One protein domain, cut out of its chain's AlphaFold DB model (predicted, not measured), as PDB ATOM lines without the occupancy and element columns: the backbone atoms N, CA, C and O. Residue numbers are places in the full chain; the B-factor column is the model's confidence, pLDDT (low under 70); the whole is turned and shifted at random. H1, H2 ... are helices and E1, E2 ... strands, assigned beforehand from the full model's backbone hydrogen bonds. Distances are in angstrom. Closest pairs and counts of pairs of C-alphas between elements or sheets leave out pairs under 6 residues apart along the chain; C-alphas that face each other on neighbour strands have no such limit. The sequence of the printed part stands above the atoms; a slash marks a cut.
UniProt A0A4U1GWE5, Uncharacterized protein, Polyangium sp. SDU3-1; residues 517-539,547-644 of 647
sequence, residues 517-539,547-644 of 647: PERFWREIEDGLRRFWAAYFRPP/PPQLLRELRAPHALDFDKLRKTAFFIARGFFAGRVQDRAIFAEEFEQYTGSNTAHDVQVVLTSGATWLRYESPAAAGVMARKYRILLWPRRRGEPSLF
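Overview. This is residues 517 to 539 and 547 to 644 of the 647 residues of an uncharacterized protein of Polyangium sp. SDU3-1 (UniProt A0A4U1GWE5). Picture a small sheet of three short strands with the long helix H3 running slantwise over one side, over E1, and the helix H5 packed beside the strands next to E2. A second long helix, H1, runs opposite ways to H3 along part of it and passes the last residue of H5, while short H2 packs on H5 and the loop of the E2 and E3 hairpin reaches to Gly 623, far from Pro 539. The printed part has 121 residues with five named helices and three named strands, in the order H1 H2 H3 E1 H4 H5 E2 E3; the sheet, E1 E3 E2, is antiparallel and the class is mostly helix. The whole is compact, with a radius of gyration of the C-alphas of 14.3 A and spans of 41 by 39 by 24 A.

Arrangement. Look first at inner strand E3, residues 627 to 631: edge strand E1, residues 583 to 586, is its antiparallel neighbour, with N 584 and O 629 2.9 A apart. Edge strand E2, residues 614 to 618, forms a hairpin with E3, N 615 and O 630 being 2.8 A apart. H3, residues 562 to 579, is on the sheet at a height of 9.7 A, making two layers, a helix over one face of a sheet. H5, residues 600 to 610, is on the sheet but over none of its strands; the closest C-alphas, of Thr 608 and Leu 614, are 5.0 A apart. E1, H4 (residues 588 to 591) with H5, and E2 form a split strand-helix-strand unit, two strands running the same way with E3 between them, and its crossover is right-handed. H5 is the hub, touching three helices: H4 at Ala 600 and Phe 591 (C-alphas 4.6 A), H2, residues 548 to 553, at Val 605 and Glu 553 (7.5 A), and H1, residues 518 to 535, at Gly 610 and Phe 531 (6.0 A, about perpendicular at 79 degrees). Residues 562 to 570 of H3 touch H1 at a shallow tilt of 32 degrees, only just short of steep, opposite ways; the closest C-alphas, of Arg 566 and Glu 525, are 7.0 A apart. Every O i to N i+4 pair is within hydrogen-bond range in H1 and H5; H3 has 13 of 14, H2 has 0 of 2 but 2 of 3 O i to N i+3 pairs, and H4 is too short for an i+4 pair.

Along the chain. Find C-alpha 518 at (-43.674, -28.961, -33.078); from there H1 runs 25.6 A to C-alpha 535. H3 runs 26.1 A from C-alpha 562 at (-43.555, -42.621, -19.531), and H5 is 14.6 A long. E2 is 12.5 A long, and E3 runs 13.5 A to C-alpha 631 at (-29.428, -30.032, -28.539).

Size, cuts and confidence. Pro 539 and Gly 623 have the two C-alphas farthest apart, 44.1 A. Residues 540 to 546 are not printed, and C-alphas 539 and 547 are 14.2 A apart across that cut. Of the links that are printed whole, H3 to E1, E1 to H4 and H5 to E2 are tight, and H2 to H3, H4 to H5 and E2 to E3 are short. The mean pLDDT of the printed part is 79.7, and 25 residues are under 70, among them residues 547 to 553 and 620 to 625.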
ATOM      1  N   PRO A 517     -40.622 -26.006 -30.931       90.88
ATOM      2  CA  PRO A 517     -41.120 -26.229 -32.283       90.88
ATOM      3  C   PRO A 517     -41.731 -27.623 -32.420       90.88
ATOM      4  O   PRO A 517     -41.138 -28.603 -31.973       90.88
ATOM      5  N   GLU A 518     -42.906 -27.712 -33.037       90.69
ATOM      6  CA  GLU A 518     -43.674 -28.961 -33.078       90.69
ATOM      7  C   GLU A 518     -42.892 -30.115 -33.720       90.69
ATOM      8  O   GLU A 518     -42.868 -31.215 -33.178       90.69
ATOM      9  N   ARG A 519     -42.172 -29.855 -34.818       89.44
ATOM     10  CA  ARG A 519     -41.296 -30.843 -35.467       89.44
ATOM     11  C   ARG A 519     -40.239 -31.391 -34.512       89.44
ATOM     12  O   ARG A 519     -40.072 -32.599 -34.419       89.44
ATOM     13  N   PHE A 520     -39.555 -30.500 -33.794       90.00
ATOM     14  CA  PHE A 520     -38.531 -30.894 -32.828       90.00
ATOM     15  C   PHE A 520     -39.129 -31.761 -31.724       90.00
ATOM     16  O   PHE A 520     -38.547 -32.771 -31.345       90.00
ATOM     17  N   TRP A 521     -40.313 -31.389 -31.233       92.00
ATOM     18  CA  TRP A 521     -41.006 -32.184 -30.232       92.00
ATOM     19  C   TRP A 521     -41.415 -33.566 -30.753       92.00
ATOM     20  O   TRP A 521     -41.191 -34.545 -30.048       92.00
ATOM     21  N   ARG A 522     -41.949 -33.669 -31.977       89.88
ATOM     22  CA  ARG A 522     -42.300 -34.963 -32.588       89.88
ATOM     23  C   ARG A 522     -41.094 -35.901 -32.650       89.88
ATOM     24  O   ARG A 522     -41.210 -37.052 -32.255       89.88
ATOM     25  N   GLU A 523     -39.924 -35.397 -33.043       88.06
ATOM     26  CA  GLU A 523     -38.692 -36.201 -33.080       88.06
ATOM     27  C   GLU A 523     -38.283 -36.712 -31.685       88.06
ATOM     28  O   GLU A 523     -37.924 -37.884 -31.536       88.06
ATOM     29  N   ILE A 524     -38.396 -35.865 -30.653       90.12
ATOM     30  CA  ILE A 524     -38.164 -36.263 -29.255       90.12
ATOM     31  C   ILE A 524     -39.170 -37.330 -28.822       90.12
ATOM     32  O   ILE A 524     -38.781 -38.355 -28.262       90.12
ATOM     33  N   GLU A 525     -40.460 -37.086 -29.045       90.94
ATOM     34  CA  GLU A 525     -41.537 -37.962 -28.594       90.94
ATOM     35  C   GLU A 525     -41.466 -39.333 -29.274       90.94
ATOM     36  O   GLU A 525     -41.570 -40.352 -28.592       90.94
ATOM     37  N   ASP A 526     -41.198 -39.381 -30.578       88.62
ATOM     38  CA  ASP A 526     -41.023 -40.627 -31.325       88.62
ATOM     39  C   ASP A 526     -39.797 -41.413 -30.843       88.62
ATOM     40  O   ASP A 526     -39.859 -42.635 -30.682       88.62
ATOM     41  N   GLY A 527     -38.682 -40.722 -30.568       85.75
ATOM     42  CA  GLY A 527     -37.488 -41.325 -29.975       85.75
ATOM     43  C   GLY A 527     -37.775 -41.936 -28.603       85.75
ATOM     44  O   GLY A 527     -37.440 -43.095 -28.354       85.75
ATOM     45  N   LEU A 528     -38.477 -41.193 -27.743       87.88
ATOM     46  CA  LEU A 528     -38.904 -41.672 -26.430       87.88
ATOM     47  C   LEU A 528     -39.865 -42.858 -26.528       87.88
ATOM     48  O   LEU A 528     -39.708 -43.806 -25.767       87.88
ATOM     49  N   ARG A 529     -40.832 -42.847 -27.454       88.06
ATOM     50  CA  ARG A 529     -41.777 -43.963 -27.653       88.06
ATOM     51  C   ARG A 529     -41.064 -45.232 -28.106       88.06
ATOM     52  O   ARG A 529     -41.324 -46.290 -27.536       88.06
ATOM     53  N   ARG A 530     -40.158 -45.135 -29.089       83.25
ATOM     54  CA  ARG A 530     -39.358 -46.279 -29.565       83.25
ATOM     55  C   ARG A 530     -38.517 -46.868 -28.440       83.25
ATOM     56  O   ARG A 530     -38.531 -48.079 -28.234       83.25
ATOM     57  N   PHE A 531     -37.840 -46.009 -27.684       79.56
ATOM     58  CA  PHE A 531     -37.065 -46.423 -26.523       79.56
ATOM     59  C   PHE A 531     -37.957 -47.067 -25.449       79.56
ATOM     60  O   PHE A 531     -37.697 -48.170 -24.986       79.56
ATOM     61  N   TRP A 532     -39.074 -46.445 -25.086       83.00
ATOM     62  CA  TRP A 532     -39.962 -46.999 -24.068       83.00
ATOM     63  C   TRP A 532     -40.531 -48.369 -24.461       83.00
ATOM     64  O   TRP A 532     -40.559 -49.290 -23.648       83.00
ATOM     65  N   ALA A 533     -40.942 -48.525 -25.721       80.19
ATOM     66  CA  ALA A 533     -41.476 -49.780 -26.239       80.19
ATOM     67  C   ALA A 533     -40.437 -50.912 -26.244       80.19
ATOM     68  O   ALA A 533     -40.789 -52.037 -25.911       80.19
ATOM     69  N   ALA A 534     -39.181 -50.619 -26.586       74.25
ATOM     70  CA  ALA A 534     -38.127 -51.627 -26.667       74.25
ATOM     71  C   ALA A 534     -37.598 -52.091 -25.296       74.25
ATOM     72  O   ALA A 534     -37.112 -53.213 -25.189       74.25
ATOM     73  N   TYR A 535     -37.674 -51.247 -24.259       70.38
ATOM     74  CA  TYR A 535     -36.989 -51.502 -22.980       70.38
ATOM     75  C   TYR A 535     -37.916 -51.597 -21.754       70.38
ATOM     76  O   TYR A 535     -37.508 -52.168 -20.746       70.38
ATOM     77  N   PHE A 536     -39.144 -51.062 -21.809       71.25
ATOM     78  CA  PHE A 536     -40.061 -51.002 -20.653       71.25
ATOM     79  C   PHE A 536     -41.414 -51.684 -20.878       71.25
ATOM     80  O   PHE A 536     -42.113 -51.975 -19.907       71.25
ATOM     81  N   ARG A 537     -41.803 -51.967 -22.129       65.25
ATOM     82  CA  ARG A 537     -42.893 -52.912 -22.408       65.25
ATOM     83  C   ARG A 537     -42.289 -54.304 -22.616       65.25
ATOM     84  O   ARG A 537     -41.335 -54.411 -23.383       65.25
ATOM     85  N   PRO A 538     -42.807 -55.361 -21.964       52.28
ATOM     86  CA  PRO A 538     -42.332 -56.711 -22.229       52.28
ATOM     87  C   PRO A 538     -42.595 -57.027 -23.706       52.28
ATOM     88  O   PRO A 538     -43.716 -56.801 -24.176       52.28
ATOM     89  N   PRO A 539     -41.609 -57.537 -24.459       47.38
ATOM     90  CA  PRO A 539     -41.923 -58.102 -25.749       47.38
ATOM     91  C   PRO A 539     -42.767 -59.357 -25.519       47.38
ATOM     92  O   PRO A 539     -42.413 -60.223 -24.716       47.38
ATOM     93  N   PRO A 547     -29.706 -54.330 -25.964       52.78
ATOM     94  CA  PRO A 547     -28.262 -54.242 -25.754       52.78
ATOM     95  C   PRO A 547     -27.901 -54.139 -24.253       52.78
ATOM     96  O   PRO A 547     -28.423 -53.253 -23.567       52.78
ATOM     97  N   PRO A 548     -26.984 -54.976 -23.720       58.31
ATOM     98  CA  PRO A 548     -26.760 -55.119 -22.274       58.31
ATOM     99  C   PRO A 548     -26.238 -53.882 -21.530       58.31
ATOM    100  O   PRO A 548     -26.297 -53.847 -20.305       58.31
ATOM    101  N   GLN A 549     -25.658 -52.897 -22.223       62.81
ATOM    102  CA  GLN A 549     -24.913 -51.811 -21.571       62.81
ATOM    103  C   GLN A 549     -25.817 -50.723 -20.986       62.81
ATOM    104  O   GLN A 549     -25.604 -50.310 -19.852       62.81
ATOM    105  N   LEU A 550     -26.865 -50.309 -21.699       63.12
ATOM    106  CA  LEU A 550     -27.689 -49.173 -21.281       63.12
ATOM    107  C   LEU A 550     -28.577 -49.494 -20.064       63.12
ATOM    108  O   LEU A 550     -28.739 -48.666 -19.174       63.12
ATOM    109  N   LEU A 551     -29.117 -50.715 -19.990       62.34
ATOM    110  CA  LEU A 551     -29.914 -51.165 -18.841       62.34
ATOM    111  C   LEU A 551     -29.080 -51.300 -17.558       62.34
ATOM    112  O   LEU A 551     -29.625 -51.136 -16.475       62.34
ATOM    113  N   ARG A 552     -27.766 -51.557 -17.669       63.97
ATOM    114  CA  ARG A 552     -26.847 -51.586 -16.516       63.97
ATOM    115  C   ARG A 552     -26.569 -50.195 -15.943       63.97
ATOM    116  O   ARG A 552     -26.173 -50.096 -14.787       63.97
ATOM    117  N   GLU A 553     -26.752 -49.141 -16.737       67.31
ATOM    118  CA  GLU A 553     -26.585 -47.754 -16.286       67.31
ATOM    119  C   GLU A 553     -27.823 -47.227 -15.544       67.31
ATOM    120  O   GLU A 553     -27.700 -46.312 -14.728       67.31
ATOM    121  N   LEU A 554     -29.005 -47.813 -15.776       73.44
ATOM    122  CA  LEU A 554     -30.234 -47.435 -15.075       73.44
ATOM    123  C   LEU A 554     -30.242 -48.002 -13.651       73.44
ATOM    124  O   LEU A 554     -30.108 -49.206 -13.440       73.44
ATOM    125  N   ARG A 555     -30.439 -47.132 -12.660       72.06
ATOM    126  CA  ARG A 555     -30.398 -47.489 -11.235       72.06
ATOM    127  C   ARG A 555     -31.748 -47.958 -10.702       72.06
ATOM    128  O   ARG A 555     -31.781 -48.784  -9.795       72.06
ATOM    129  N   ALA A 556     -32.848 -47.425 -11.227       67.06
ATOM    130  CA  ALA A 556     -34.212 -47.732 -10.806       67.06
ATOM    131  C   ALA A 556     -35.212 -47.609 -11.980       67.06
ATOM    132  O   ALA A 556     -36.141 -46.800 -11.920       67.06
ATOM    133  N   PRO A 557     -35.088 -48.434 -13.041       63.56
ATOM    134  CA  PRO A 557     -35.926 -48.327 -14.241       63.56
ATOM    135  C   PRO A 557     -37.436 -48.411 -13.941       63.56
ATOM    136  O   PRO A 557     -38.226 -47.687 -14.541       63.56
ATOM    137  N   HIS A 558     -37.849 -49.216 -12.960       67.25
ATOM    138  CA  HIS A 558     -39.260 -49.371 -12.570       67.25
ATOM    139  C   HIS A 558     -39.879 -48.128 -11.905       67.25
ATOM    140  O   HIS A 558     -41.095 -48.062 -11.756       67.25
ATOM    141  N   ALA A 559     -39.065 -47.151 -11.490       71.50
ATOM    142  CA  ALA A 559     -39.541 -45.899 -10.907       71.50
ATOM    143  C   ALA A 559     -39.905 -44.846 -11.969       71.50
ATOM    144  O   ALA A 559     -40.467 -43.801 -11.632       71.50
ATOM    145  N   LEU A 560     -39.582 -45.096 -13.243       78.00
ATOM    146  CA  LEU A 560     -39.907 -44.194 -14.338       78.00
ATOM    147  C   LEU A 560     -41.331 -44.441 -14.842       78.00
ATOM    148  O   LEU A 560     -41.759 -45.569 -15.056       78.00
ATOM    149  N   ASP A 561     -42.035 -43.349 -15.106       86.25
ATOM    150  CA  ASP A 561     -43.328 -43.331 -15.783       86.25
ATOM    151  C   ASP A 561     -43.168 -42.593 -17.113       86.25
ATOM    152  O   ASP A 561     -42.523 -41.538 -17.170       86.25
ATOM    153  N   PHE A 562     -43.747 -43.145 -18.180       87.12
ATOM    154  CA  PHE A 562     -43.555 -42.621 -19.531       87.12
ATOM    155  C   PHE A 562     -44.050 -41.181 -19.670       87.12
ATOM    156  O   PHE A 562     -43.363 -40.345 -20.255       87.12
ATOM    157  N   ASP A 563     -45.219 -40.866 -19.109       87.62
ATOM    158  CA  ASP A 563     -45.804 -39.532 -19.227       87.62
ATOM    159  C   ASP A 563     -45.012 -38.494 -18.431       87.62
ATOM    160  O   ASP A 563     -44.802 -37.369 -18.898       87.62
ATOM    161  N   LYS A 564     -44.511 -38.865 -17.250       87.38
ATOM    162  CA  LYS A 564     -43.593 -38.029 -16.466       87.38
ATOM    163  C   LYS A 564     -42.263 -37.815 -17.190       87.38
ATOM    164  O   LYS A 564     -41.790 -36.681 -17.240       87.38
ATOM    165  N   LEU A 565     -41.691 -38.853 -17.802       89.12
ATOM    166  CA  LEU A 565     -40.474 -38.758 -18.616       89.12
ATOM    167  C   LEU A 565     -40.679 -37.837 -19.830       89.12
ATOM    168  O   LEU A 565     -39.869 -36.939 -20.073       89.12
ATOM    169  N   ARG A 566     -41.792 -38.015 -20.552       91.81
ATOM    170  CA  ARG A 566     -42.212 -37.183 -21.686       91.81
ATOM    171  C   ARG A 566     -42.329 -35.716 -21.272       91.81
ATOM    172  O   ARG A 566     -41.740 -34.845 -21.911       91.81
ATOM    173  N   LYS A 567     -42.999 -35.432 -20.150       90.00
ATOM    174  CA  LYS A 567     -43.068 -34.077 -19.576       90.00
ATOM    175  C   LYS A 567     -41.678 -33.524 -19.268       90.00
ATOM    176  O   LYS A 567     -41.361 -32.427 -19.725       90.00
ATOM    177  N   THR A 568     -40.826 -34.266 -18.560       90.69
ATOM    178  CA  THR A 568     -39.460 -33.816 -18.243       90.69
ATOM    179  C   THR A 568     -38.661 -33.471 -19.504       90.69
ATOM    180  O   THR A 568     -38.084 -32.384 -19.584       90.69
ATOM    181  N   ALA A 569     -38.692 -34.327 -20.531       91.81
ATOM    182  CA  ALA A 569     -38.027 -34.074 -21.810       91.81
ATOM    183  C   ALA A 569     -38.514 -32.773 -22.469       91.81
ATOM    184  O   ALA A 569     -37.701 -31.943 -22.886       91.81
ATOM    185  N   PHE A 570     -39.834 -32.564 -22.499       92.69
ATOM    186  CA  PHE A 570     -40.450 -31.364 -23.058       92.69
ATOM    187  C   PHE A 570     -39.951 -30.090 -22.369       92.69
ATOM    188  O   PHE A 570     -39.552 -29.127 -23.029       92.69
ATOM    189  N   PHE A 571     -39.953 -30.060 -21.034       90.88
ATOM    190  CA  PHE A 571     -39.551 -28.867 -20.286       90.88
ATOM    191  C   PHE A 571     -38.046 -28.599 -20.366       90.88
ATOM    192  O   PHE A 571     -37.649 -27.431 -20.436       90.88
ATOM    193  N   ILE A 572     -37.216 -29.644 -20.464       91.38
ATOM    194  CA  ILE A 572     -35.787 -29.489 -20.755       91.38
ATOM    195  C   ILE A 572     -35.589 -28.858 -22.136       91.38
ATOM    196  O   ILE A 572     -34.864 -27.863 -22.235       91.38
ATOM    197  N   ALA A 573     -36.256 -29.385 -23.172       90.62
ATOM    198  CA  ALA A 573     -36.225 -28.854 -24.534       90.62
ATOM    199  C   ALA A 573     -36.657 -27.382 -24.574       90.62
ATOM    200  O   ALA A 573     -35.952 -26.532 -25.120       90.62
ATOM    201  N   ARG A 574     -37.774 -27.049 -23.917       90.19
ATOM    202  CA  ARG A 574     -38.278 -25.675 -23.829       90.19
ATOM    203  C   ARG A 574     -37.260 -24.719 -23.206       90.19
ATOM    204  O   ARG A 574     -37.163 -23.582 -23.654       90.19
ATOM    205  N   GLY A 575     -36.456 -25.175 -22.242       87.50
ATOM    206  CA  GLY A 575     -35.367 -24.389 -21.653       87.50
ATOM    207  C   GLY A 575     -34.330 -23.892 -22.674       87.50
ATOM    208  O   GLY A 575     -33.900 -22.741 -22.590       87.50
ATOM    209  N   PHE A 576     -33.980 -24.703 -23.679       88.88
ATOM    210  CA  PHE A 576     -33.070 -24.293 -24.762       88.88
ATOM    211  C   PHE A 576     -33.700 -23.221 -25.666       88.88
ATOM    212  O   PHE A 576     -33.092 -22.177 -25.919       88.88
ATOM    213  N   PHE A 577     -34.954 -23.421 -26.093       86.81
ATOM    214  CA  PHE A 577     -35.668 -22.454 -26.941       86.81
ATOM    215  C   PHE A 577     -35.977 -21.137 -26.220       86.81
ATOM    216  O   PHE A 577     -35.879 -20.068 -26.830       86.81
ATOM    217  N   ALA A 578     -36.289 -21.193 -24.924       81.94
ATOM    218  CA  ALA A 578     -36.456 -20.017 -24.076       81.94
ATOM    219  C   ALA A 578     -35.155 -19.206 -23.979       81.94
ATOM    220  O   ALA A 578     -35.173 -17.986 -24.154       81.94
ATOM    221  N   GLY A 579     -34.023 -19.886 -23.757       78.69
ATOM    222  CA  GLY A 579     -32.695 -19.272 -23.677       78.69
ATOM    223  C   GLY A 579     -32.134 -18.795 -25.018       78.69
ATOM    224  O   GLY A 579     -31.216 -17.981 -25.029       78.69
ATOM    225  N   ARG A 580     -32.700 -19.250 -26.146       80.75
ATOM    226  CA  ARG A 580     -32.164 -19.041 -27.506       80.75
ATOM    227  C   ARG A 580     -30.736 -19.559 -27.670       80.75
ATOM    228  O   ARG A 580     -29.929 -18.949 -28.369       80.75
ATOM    229  N   VAL A 581     -30.442 -20.673 -27.015       83.25
ATOM    230  CA  VAL A 581     -29.116 -21.286 -26.989       83.25
ATOM    231  C   VAL A 581     -29.205 -22.729 -27.451       83.25
ATOM    232  O   VAL A 581     -30.192 -23.412 -27.184       83.25
ATOM    233  N   GLN A 582     -28.163 -23.190 -28.138       87.00
ATOM    234  CA  GLN A 582     -28.038 -24.592 -28.527       87.00
ATOM    235  C   GLN A 582     -27.393 -25.427 -27.414       87.00
ATOM    236  O   GLN A 582     -27.623 -26.631 -27.336       87.00
ATOM    237  N   ASP A 583     -26.625 -24.789 -26.530       87.88
ATOM    238  CA  ASP A 583     -26.001 -25.388 -25.359       87.88
ATOM    239  C   ASP A 583     -26.417 -24.676 -24.065       87.88
ATOM    240  O   ASP A 583     -26.494 -23.450 -24.006       87.88
ATOM    241  N   ARG A 584     -26.692 -25.447 -23.005       88.19
ATOM    242  CA  ARG A 584     -26.971 -24.897 -21.672       88.19
ATOM    243  C   ARG A 584     -26.519 -25.834 -20.562       88.19
ATOM    244  O   ARG A 584     -26.429 -27.048 -20.743       88.19
ATOM    245  N   ALA A 585     -26.265 -25.254 -19.395       86.19
ATOM    246  CA  ALA A 585     -26.095 -26.020 -18.170       86.19
ATOM    247  C   ALA A 585     -27.469 -26.490 -17.662       86.19
ATOM    248  O   ALA A 585     -28.414 -25.696 -17.625       86.19
ATOM    249  N   ILE A 586     -27.570 -27.768 -17.296       87.19
ATOM    250  CA  ILE A 586     -28.780 -28.381 -16.739       87.19
ATOM    251  C   ILE A 586     -28.437 -28.964 -15.369       87.19
ATOM    252  O   ILE A 586     -27.438 -29.677 -15.213       87.19
ATOM    253  N   PHE A 587     -29.260 -28.637 -14.378       84.62
ATOM    254  CA  PHE A 587     -29.145 -29.154 -13.017       84.62
ATOM    255  C   PHE A 587     -29.836 -30.518 -12.878       84.62
ATOM    256  O   PHE A 587     -30.774 -30.820 -13.614       84.62
ATOM    257  N   ALA A 588     -29.396 -31.345 -11.924       83.06
ATOM    258  CA  ALA A 588     -30.002 -32.659 -11.679       83.06
ATOM    259  C   ALA A 588     -31.503 -32.546 -11.356       83.06
ATOM    260  O   ALA A 588     -32.300 -33.347 -11.834       83.06
ATOM    261  N   GLU A 589     -31.891 -31.490 -10.641       83.06
ATOM    262  CA  GLU A 589     -33.270 -31.171 -10.271       83.06
ATOM    263  C   GLU A 589     -34.196 -30.984 -11.485       83.06
ATOM    264  O   GLU A 589     -35.402 -31.203 -11.385       83.06
ATOM    265  N   GLU A 590     -33.657 -30.596 -12.646       87.69
ATOM    266  CA  GLU A 590     -34.445 -30.481 -13.878       87.69
ATOM    267  C   GLU A 590     -34.782 -31.858 -14.467       87.69
ATOM    268  O   GLU A 590     -35.838 -32.016 -15.074       87.69
ATOM    269  N   PHE A 591     -33.930 -32.868 -14.254       87.50
ATOM    270  CA  PHE A 591     -34.163 -34.238 -14.721       87.50
ATOM    271  C   PHE A 591     -35.136 -35.023 -13.835       87.50
ATOM    272  O   PHE A 591     -35.740 -35.975 -14.312       87.50
ATOM    273  N   GLU A 592     -35.330 -34.636 -12.575       86.44
ATOM    274  CA  GLU A 592     -36.295 -35.290 -11.677       86.44
ATOM    275  C   GLU A 592     -37.625 -34.530 -11.521       86.44
ATOM    276  O   GLU A 592     -38.502 -34.973 -10.777       86.44
ATOM    277  N   GLN A 593     -37.802 -33.412 -12.241       81.19
ATOM    278  CA  GLN A 593     -38.898 -32.454 -12.038       81.19
ATOM    279  C   GLN A 593     -40.291 -33.104 -11.978       81.19
ATOM    280  O   GLN A 593     -41.100 -32.721 -11.133       81.19
ATOM    281  N   TYR A 594     -40.577 -34.060 -12.867       83.62
ATOM    282  CA  TYR A 594     -41.867 -34.764 -12.913       83.62
ATOM    283  C   TYR A 594     -41.768 -36.246 -12.563       83.62
ATOM    284  O   TYR A 594     -42.779 -36.857 -12.225       83.62
ATOM    285  N   THR A 595     -40.574 -36.828 -12.633       81.00
ATOM    286  CA  THR A 595     -40.330 -38.263 -12.432       81.00
ATOM    287  C   THR A 595     -40.094 -38.626 -10.966       81.00
ATOM    288  O   THR A 595     -40.259 -39.786 -10.607       81.00
ATOM    289  N   GLY A 596     -39.829 -37.647 -10.093       73.19
ATOM    290  CA  GLY A 596     -39.703 -37.845  -8.647       73.19
ATOM    291  C   GLY A 596     -38.254 -38.027  -8.192       73.19
ATOM    292  O   GLY A 596     -37.358 -38.243  -9.004       73.19
ATOM    293  N   SER A 597     -38.011 -37.906  -6.887       73.62
ATOM    294  CA  SER A 597     -36.658 -37.902  -6.318       73.62
ATOM    295  C   SER A 597     -35.844 -39.146  -6.681       73.62
ATOM    296  O   SER A 597     -36.374 -40.254  -6.694       73.62
ATOM    297  N   ASN A 598     -34.542 -38.958  -6.909       76.75
ATOM    298  CA  ASN A 598     -33.576 -40.016  -7.249       76.75
ATOM    299  C   ASN A 598     -33.736 -40.608  -8.663       76.75
ATOM    300  O   ASN A 598     -33.024 -41.550  -9.000       76.75
ATOM    301  N   THR A 599     -34.595 -40.039  -9.517       83.94
ATOM    302  CA  THR A 599     -34.745 -40.487 -10.920       83.94
ATOM    303  C   THR A 599     -33.846 -39.720 -11.896       83.94
ATOM    304  O   THR A 599     -33.715 -40.111 -13.053       83.94
ATOM    305  N   ALA A 600     -33.183 -38.649 -11.441       85.31
ATOM    306  CA  ALA A 600     -32.432 -37.727 -12.293       85.31
ATOM    307  C   ALA A 600     -31.369 -38.407 -13.177       85.31
ATOM    308  O   ALA A 600     -31.214 -38.038 -14.339       85.31
ATOM    309  N   HIS A 601     -30.642 -39.396 -12.644       85.31
ATOM    310  CA  HIS A 601     -29.624 -40.124 -13.406       85.31
ATOM    311  C   HIS A 601     -30.240 -40.942 -14.542       85.31
ATOM    312  O   HIS A 601     -29.803 -40.819 -15.682       85.31
ATOM    313  N   ASP A 602     -31.278 -41.714 -14.238       84.69
ATOM    314  CA  ASP A 602     -31.932 -42.594 -15.203       84.69
ATOM    315  C   ASP A 602     -32.598 -41.772 -16.307       84.69
ATOM    316  O   ASP A 602     -32.411 -42.047 -17.488       84.69
ATOM    317  N   VAL A 603     -33.288 -40.684 -15.943       87.50
ATOM    318  CA  VAL A 603     -33.848 -39.748 -16.926       87.50
ATOM    319  C   VAL A 603     -32.741 -39.146 -17.787       87.50
ATOM    320  O   VAL A 603     -32.886 -39.097 -19.007       87.50
ATOM    321  N   GLN A 604     -31.623 -38.718 -17.194       88.56
ATOM    322  CA  GLN A 604     -30.489 -38.201 -17.960       88.56
ATOM    323  C   GLN A 604     -30.000 -39.232 -18.988       88.56
ATOM    324  O   GLN A 604     -29.892 -38.884 -20.160       88.56
ATOM    325  N   VAL A 605     -29.751 -40.479 -18.570       84.31
ATOM    326  CA  VAL A 605     -29.291 -41.572 -19.446       84.31
ATOM    327  C   VAL A 605     -30.275 -41.796 -20.594       84.31
ATOM    328  O   VAL A 605     -29.872 -41.846 -21.757       84.31
ATOM    329  N   VAL A 606     -31.578 -41.849 -20.304       85.56
ATOM    330  CA  VAL A 606     -32.610 -42.041 -21.332       85.56
ATOM    331  C   VAL A 606     -32.638 -40.884 -22.332       85.56
ATOM    332  O   VAL A 606     -32.681 -41.111 -23.543       85.56
ATOM    333  N   LEU A 607     -32.580 -39.637 -21.857       88.12
ATOM    334  CA  LEU A 607     -32.644 -38.464 -22.733       88.12
ATOM    335  C   LEU A 607     -31.376 -38.274 -23.571       88.12
ATOM    336  O   LEU A 607     -31.480 -37.757 -24.685       88.12
ATOM    337  N   THR A 608     -30.205 -38.692 -23.076       85.12
ATOM    338  CA  THR A 608     -28.948 -38.551 -23.822       85.12
ATOM    339  C   THR A 608     -28.659 -39.705 -24.763       85.12
ATOM    340  O   THR A 608     -28.243 -39.488 -25.899       85.12
ATOM    341  N   SER A 609     -28.882 -40.925 -24.290       75.19
ATOM    342  CA  SER A 609     -28.408 -42.139 -24.949       75.19
ATOM    343  C   SER A 609     -29.545 -42.913 -25.622       75.19
ATOM    344  O   SER A 609     -29.314 -43.571 -26.629       75.19
ATOM    345  N   GLY A 610     -30.781 -42.804 -25.114       62.81
ATOM    346  CA  GLY A 610     -31.962 -43.473 -25.674       62.81
ATOM    347  C   GLY A 610     -32.698 -42.657 -26.742       62.81
ATOM    348  O   GLY A 610     -33.027 -43.181 -27.801       62.81
ATOM    349  N   ALA A 611     -32.948 -41.369 -26.484       61.44
ATOM    350  CA  ALA A 611     -33.714 -40.491 -27.382       61.44
ATOM    351  C   ALA A 611     -32.843 -39.605 -28.301       61.44
ATOM    352  O   ALA A 611     -33.382 -38.889 -29.143       61.44
ATOM    353  N   THR A 612     -31.515 -39.631 -28.111       69.38
ATOM    354  CA  THR A 612     -30.460 -39.045 -28.970       69.38
ATOM    355  C   THR A 612     -30.680 -37.607 -29.458       69.38
ATOM    356  O   THR A 612     -30.147 -37.229 -30.495       69.38
ATOM    357  N   TRP A 613     -31.448 -36.779 -28.747       85.56
ATOM    358  CA  TRP A 613     -31.655 -35.364 -29.093       85.56
ATOM    359  C   TRP A 613     -30.846 -34.416 -28.199       85.56
ATOM    360  O   TRP A 613     -30.579 -33.274 -28.588       85.56
ATOM    361  N   LEU A 614     -30.448 -34.894 -27.013       89.25
ATOM    362  CA  LEU A 614     -29.702 -34.163 -25.994       89.25
ATOM    363  C   LEU A 614     -28.300 -34.769 -25.845       89.25
ATOM    364  O   LEU A 614     -28.142 -35.885 -25.378       89.25
ATOM    365  N   ARG A 615     -27.252 -34.038 -26.206       87.81
ATOM    366  CA  ARG A 615     -25.864 -34.499 -26.101       87.81
ATOM    367  C   ARG A 615     -25.214 -33.962 -24.832       87.81
ATOM    368  O   ARG A 615     -25.264 -32.761 -24.579       87.81
ATOM    369  N   TYR A 616     -24.579 -34.833 -24.052       84.94
ATOM    370  CA  TYR A 616     -23.691 -34.423 -22.963       84.94
ATOM    371  C   TYR A 616     -22.369 -33.901 -23.545       84.94
ATOM    372  O   TYR A 616     -21.748 -34.575 -24.364       84.94
ATOM    373  N   GLU A 617     -21.962 -32.694 -23.153       85.19
ATOM    374  CA  GLU A 617     -20.757 -32.036 -23.681       85.19
ATOM    375  C   GLU A 617     -19.604 -32.074 -22.674       85.19
ATOM    376  O   GLU A 617     -18.490 -32.450 -23.026       85.19
ATOM    377  N   SER A 618     -19.847 -31.684 -21.419       78.00
ATOM    378  CA  SER A 618     -18.779 -31.587 -20.420       78.00
ATOM    379  C   SER A 618     -19.287 -31.751 -18.984       78.00
ATOM    380  O   SER A 618     -20.452 -31.429 -18.695       78.00
ATOM    381  N   PRO A 619     -18.412 -32.187 -18.052       70.94
ATOM    382  CA  PRO A 619     -18.727 -32.200 -16.630       70.94
ATOM    383  C   PRO A 619     -18.968 -30.785 -16.107       70.94
ATOM    384  O   PRO A 619     -18.698 -29.782 -16.776       70.94
ATOM    385  N   ALA A 620     -19.515 -30.714 -14.896       64.19
ATOM    386  CA  ALA A 620     -19.724 -29.445 -14.231       64.19
ATOM    387  C   ALA A 620     -18.379 -28.756 -13.946       64.19
ATOM    388  O   ALA A 620     -17.401 -29.415 -13.589       64.19
ATOM    389  N   ALA A 621     -18.327 -27.430 -14.103       65.25
ATOM    390  CA  ALA A 621     -17.162 -26.649 -13.695       65.25
ATOM    391  C   ALA A 621     -16.902 -26.819 -12.187       65.25
ATOM    392  O   ALA A 621     -17.835 -27.071 -11.421       65.25
ATOM    393  N   ALA A 622     -15.651 -26.657 -11.745       46.28
ATOM    394  CA  ALA A 622     -15.290 -26.795 -10.333       46.28
ATOM    395  C   ALA A 622     -16.197 -25.925  -9.434       46.28
ATOM    396  O   ALA A 622     -16.300 -24.713  -9.619       46.28
ATOM    397  N   GLY A 623     -16.887 -26.557  -8.477       49.97
ATOM    398  CA  GLY A 623     -17.829 -25.892  -7.564       49.97
ATOM    399  C   GLY A 623     -19.256 -25.684  -8.099       49.97
ATOM    400  O   GLY A 623     -20.089 -25.116  -7.390       49.97
ATOM    401  N   VAL A 624     -19.570 -26.150  -9.310       53.94
ATOM    402  CA  VAL A 624     -20.909 -26.104  -9.922       53.94
ATOM    403  C   VAL A 624     -21.469 -27.530  -9.997       53.94
ATOM    404  O   VAL A 624     -20.728 -28.462 -10.270       53.94
ATOM    405  N   MET A 625     -22.769 -27.730  -9.742       65.94
ATOM    406  CA  MET A 625     -23.411 -29.062  -9.840       65.94
ATOM    407  C   MET A 625     -24.120 -29.315 -11.184       65.94
ATOM    408  O   MET A 625     -24.568 -30.427 -11.447       65.94
ATOM    409  N   ALA A 626     -24.228 -28.299 -12.043       76.06
ATOM    410  CA  ALA A 626     -24.875 -28.398 -13.351       76.06
ATOM    411  C   ALA A 626     -23.914 -28.894 -14.438       76.06
ATOM    412  O   ALA A 626     -22.796 -28.394 -14.565       76.06
ATOM    413  N   ARG A 627     -24.379 -29.834 -15.262       83.44
ATOM    414  CA  ARG A 627     -23.639 -30.410 -16.397       83.44
ATOM    415  C   ARG A 627     -24.001 -29.686 -17.694       83.44
ATOM    416  O   ARG A 627     -25.121 -29.185 -17.813       83.44
ATOM    417  N   LYS A 628     -23.078 -29.617 -18.658       86.50
ATOM    418  CA  LYS A 628     -23.317 -28.923 -19.934       86.50
ATOM    419  C   LYS A 628     -23.887 -29.885 -20.974       86.50
ATOM    420  O   LYS A 628     -23.312 -30.946 -21.214       86.50
ATOM    421  N   TYR A 629     -24.982 -29.480 -21.614       90.75
ATOM    422  CA  TYR A 629     -25.644 -30.247 -22.667       90.75
ATOM    423  C   TYR A 629     -25.887 -29.398 -23.912       90.75
ATOM    424  O   TYR A 629     -26.020 -28.177 -23.811       90.75
ATOM    425  N   ARG A 630     -26.000 -30.059 -25.064       89.19
ATOM    426  CA  ARG A 630     -26.309 -29.471 -26.371       89.19
ATOM    427  C   ARG A 630     -27.498 -30.180 -27.018       89.19
ATOM    428  O   ARG A 630     -27.587 -31.399 -26.940       89.19
ATOM    429  N   ILE A 631     -28.375 -29.443 -27.695       88.75
ATOM    430  CA  ILE A 631     -29.428 -30.032 -28.539       88.75
ATOM    431  C   ILE A 631     -28.984 -30.148 -30.001       88.75
ATOM    432  O   ILE A 631     -28.289 -29.274 -30.529       88.75
ATOM    433  N   LEU A 632     -29.382 -31.239 -30.656       75.38
ATOM    434  CA  LEU A 632     -28.891 -31.589 -31.994       75.38
ATOM    435  C   LEU A 632     -29.722 -31.004 -33.148       75.38
ATOM    436  O   LEU A 632     -29.212 -30.886 -34.256       75.38
ATOM    437  N   LEU A 633     -30.956 -30.556 -32.894       69.56
ATOM    438  CA  LEU A 633     -31.824 -29.963 -33.916       69.56
ATOM    439  C   LEU A 633     -32.132 -28.504 -33.552       69.56
ATOM    440  O   LEU A 633     -32.940 -28.188 -32.678       69.56
ATOM    441  N   TRP A 634     -31.443 -27.603 -34.243       65.31
ATOM    442  CA  TRP A 634     -31.542 -26.152 -34.115       65.31
ATOM    443  C   TRP A 634     -31.219 -25.527 -35.484       65.31
ATOM    444  O   TRP A 634     -30.352 -26.072 -36.168       65.31
ATOM    445  N   PRO A 635     -31.831 -24.403 -35.918       67.38
ATOM    446  CA  PRO A 635     -32.835 -23.563 -35.251       67.38
ATOM    447  C   PRO A 635     -34.293 -23.808 -35.709       67.38
ATOM    448  O   PRO A 635     -34.576 -24.586 -36.621       67.38
ATOM    449  N   ARG A 636     -35.233 -23.087 -35.074       71.19
ATOM    450  CA  ARG A 636     -36.658 -23.002 -35.458       71.19
ATOM    451  C   ARG A 636     -36.824 -22.466 -36.888       71.19
ATOM    452  O   ARG A 636     -36.209 -21.456 -37.236       71.19
ATOM    453  N   ARG A 637     -37.712 -23.074 -37.684       80.69
ATOM    454  CA  ARG A 637     -38.072 -22.577 -39.025       80.69
ATOM    455  C   ARG A 637     -39.060 -21.408 -38.925       80.69
ATOM    456  O   ARG A 637     -39.898 -21.348 -38.022       80.69
ATOM    457  N   ARG A 638     -38.981 -20.443 -39.848       77.19
ATOM    458  CA  ARG A 638     -39.921 -19.307 -39.892       77.19
ATOM    459  C   ARG A 638     -41.347 -19.834 -40.111       77.19
ATOM    460  O   ARG A 638     -41.559 -20.641 -41.003       77.19
ATOM    461  N   GLY A 639     -42.300 -19.383 -39.293       79.50
ATOM    462  CA  GLY A 639     -43.709 -19.803 -39.371       79.50
ATOM    463  C   GLY A 639     -44.036 -21.148 -38.710       79.50
ATOM    464  O   GLY A 639     -45.203 -21.504 -38.631       79.50
ATOM    465  N   GLU A 640     -43.043 -21.875 -38.187       84.69
ATOM    466  CA  GLU A 640     -43.261 -23.177 -37.540       84.69
ATOM    467  C   GLU A 640     -44.112 -23.040 -36.260       84.69
ATOM    468  O   GLU A 640     -43.777 -22.185 -35.415       84.69
ATOM    469  N   PRO A 641     -45.170 -23.863 -36.083       87.06
ATOM    470  CA  PRO A 641     -45.950 -23.927 -34.852       87.06
ATOM    471  C   PRO A 641     -45.080 -24.261 -33.643       87.06
ATOM    472  O   PRO A 641     -44.020 -24.885 -33.749       87.06
ATOM    473  N   SER A 642     -45.496 -23.804 -32.468       88.06
ATOM    474  CA  SER A 642     -44.768 -24.064 -31.228       88.06
ATOM    475  C   SER A 642     -45.710 -24.587 -30.161       88.06
ATOM    476  O   SER A 642     -46.746 -23.987 -29.895       88.06
ATOM    477  N   LEU A 643     -45.301 -25.679 -29.531       88.50
ATOM    478  CA  LEU A 643     -45.974 -26.287 -28.400       88.50
ATOM    479  C   LEU A 643     -45.462 -25.641 -27.112       88.50
ATOM    480  O   LEU A 643     -44.265 -25.400 -26.962       88.50
ATOM    481  N   PHE A 644     -46.346 -25.366 -26.159       86.31
ATOM    482  CA  PHE A 644     -45.967 -24.774 -24.865       86.31
ATOM    483  C   PHE A 644     -46.036 -25.757 -23.697       86.31
ATOM    484  O   PHE A 644     -45.384 -25.531 -22.671       86.31
TER     485      PHE A 644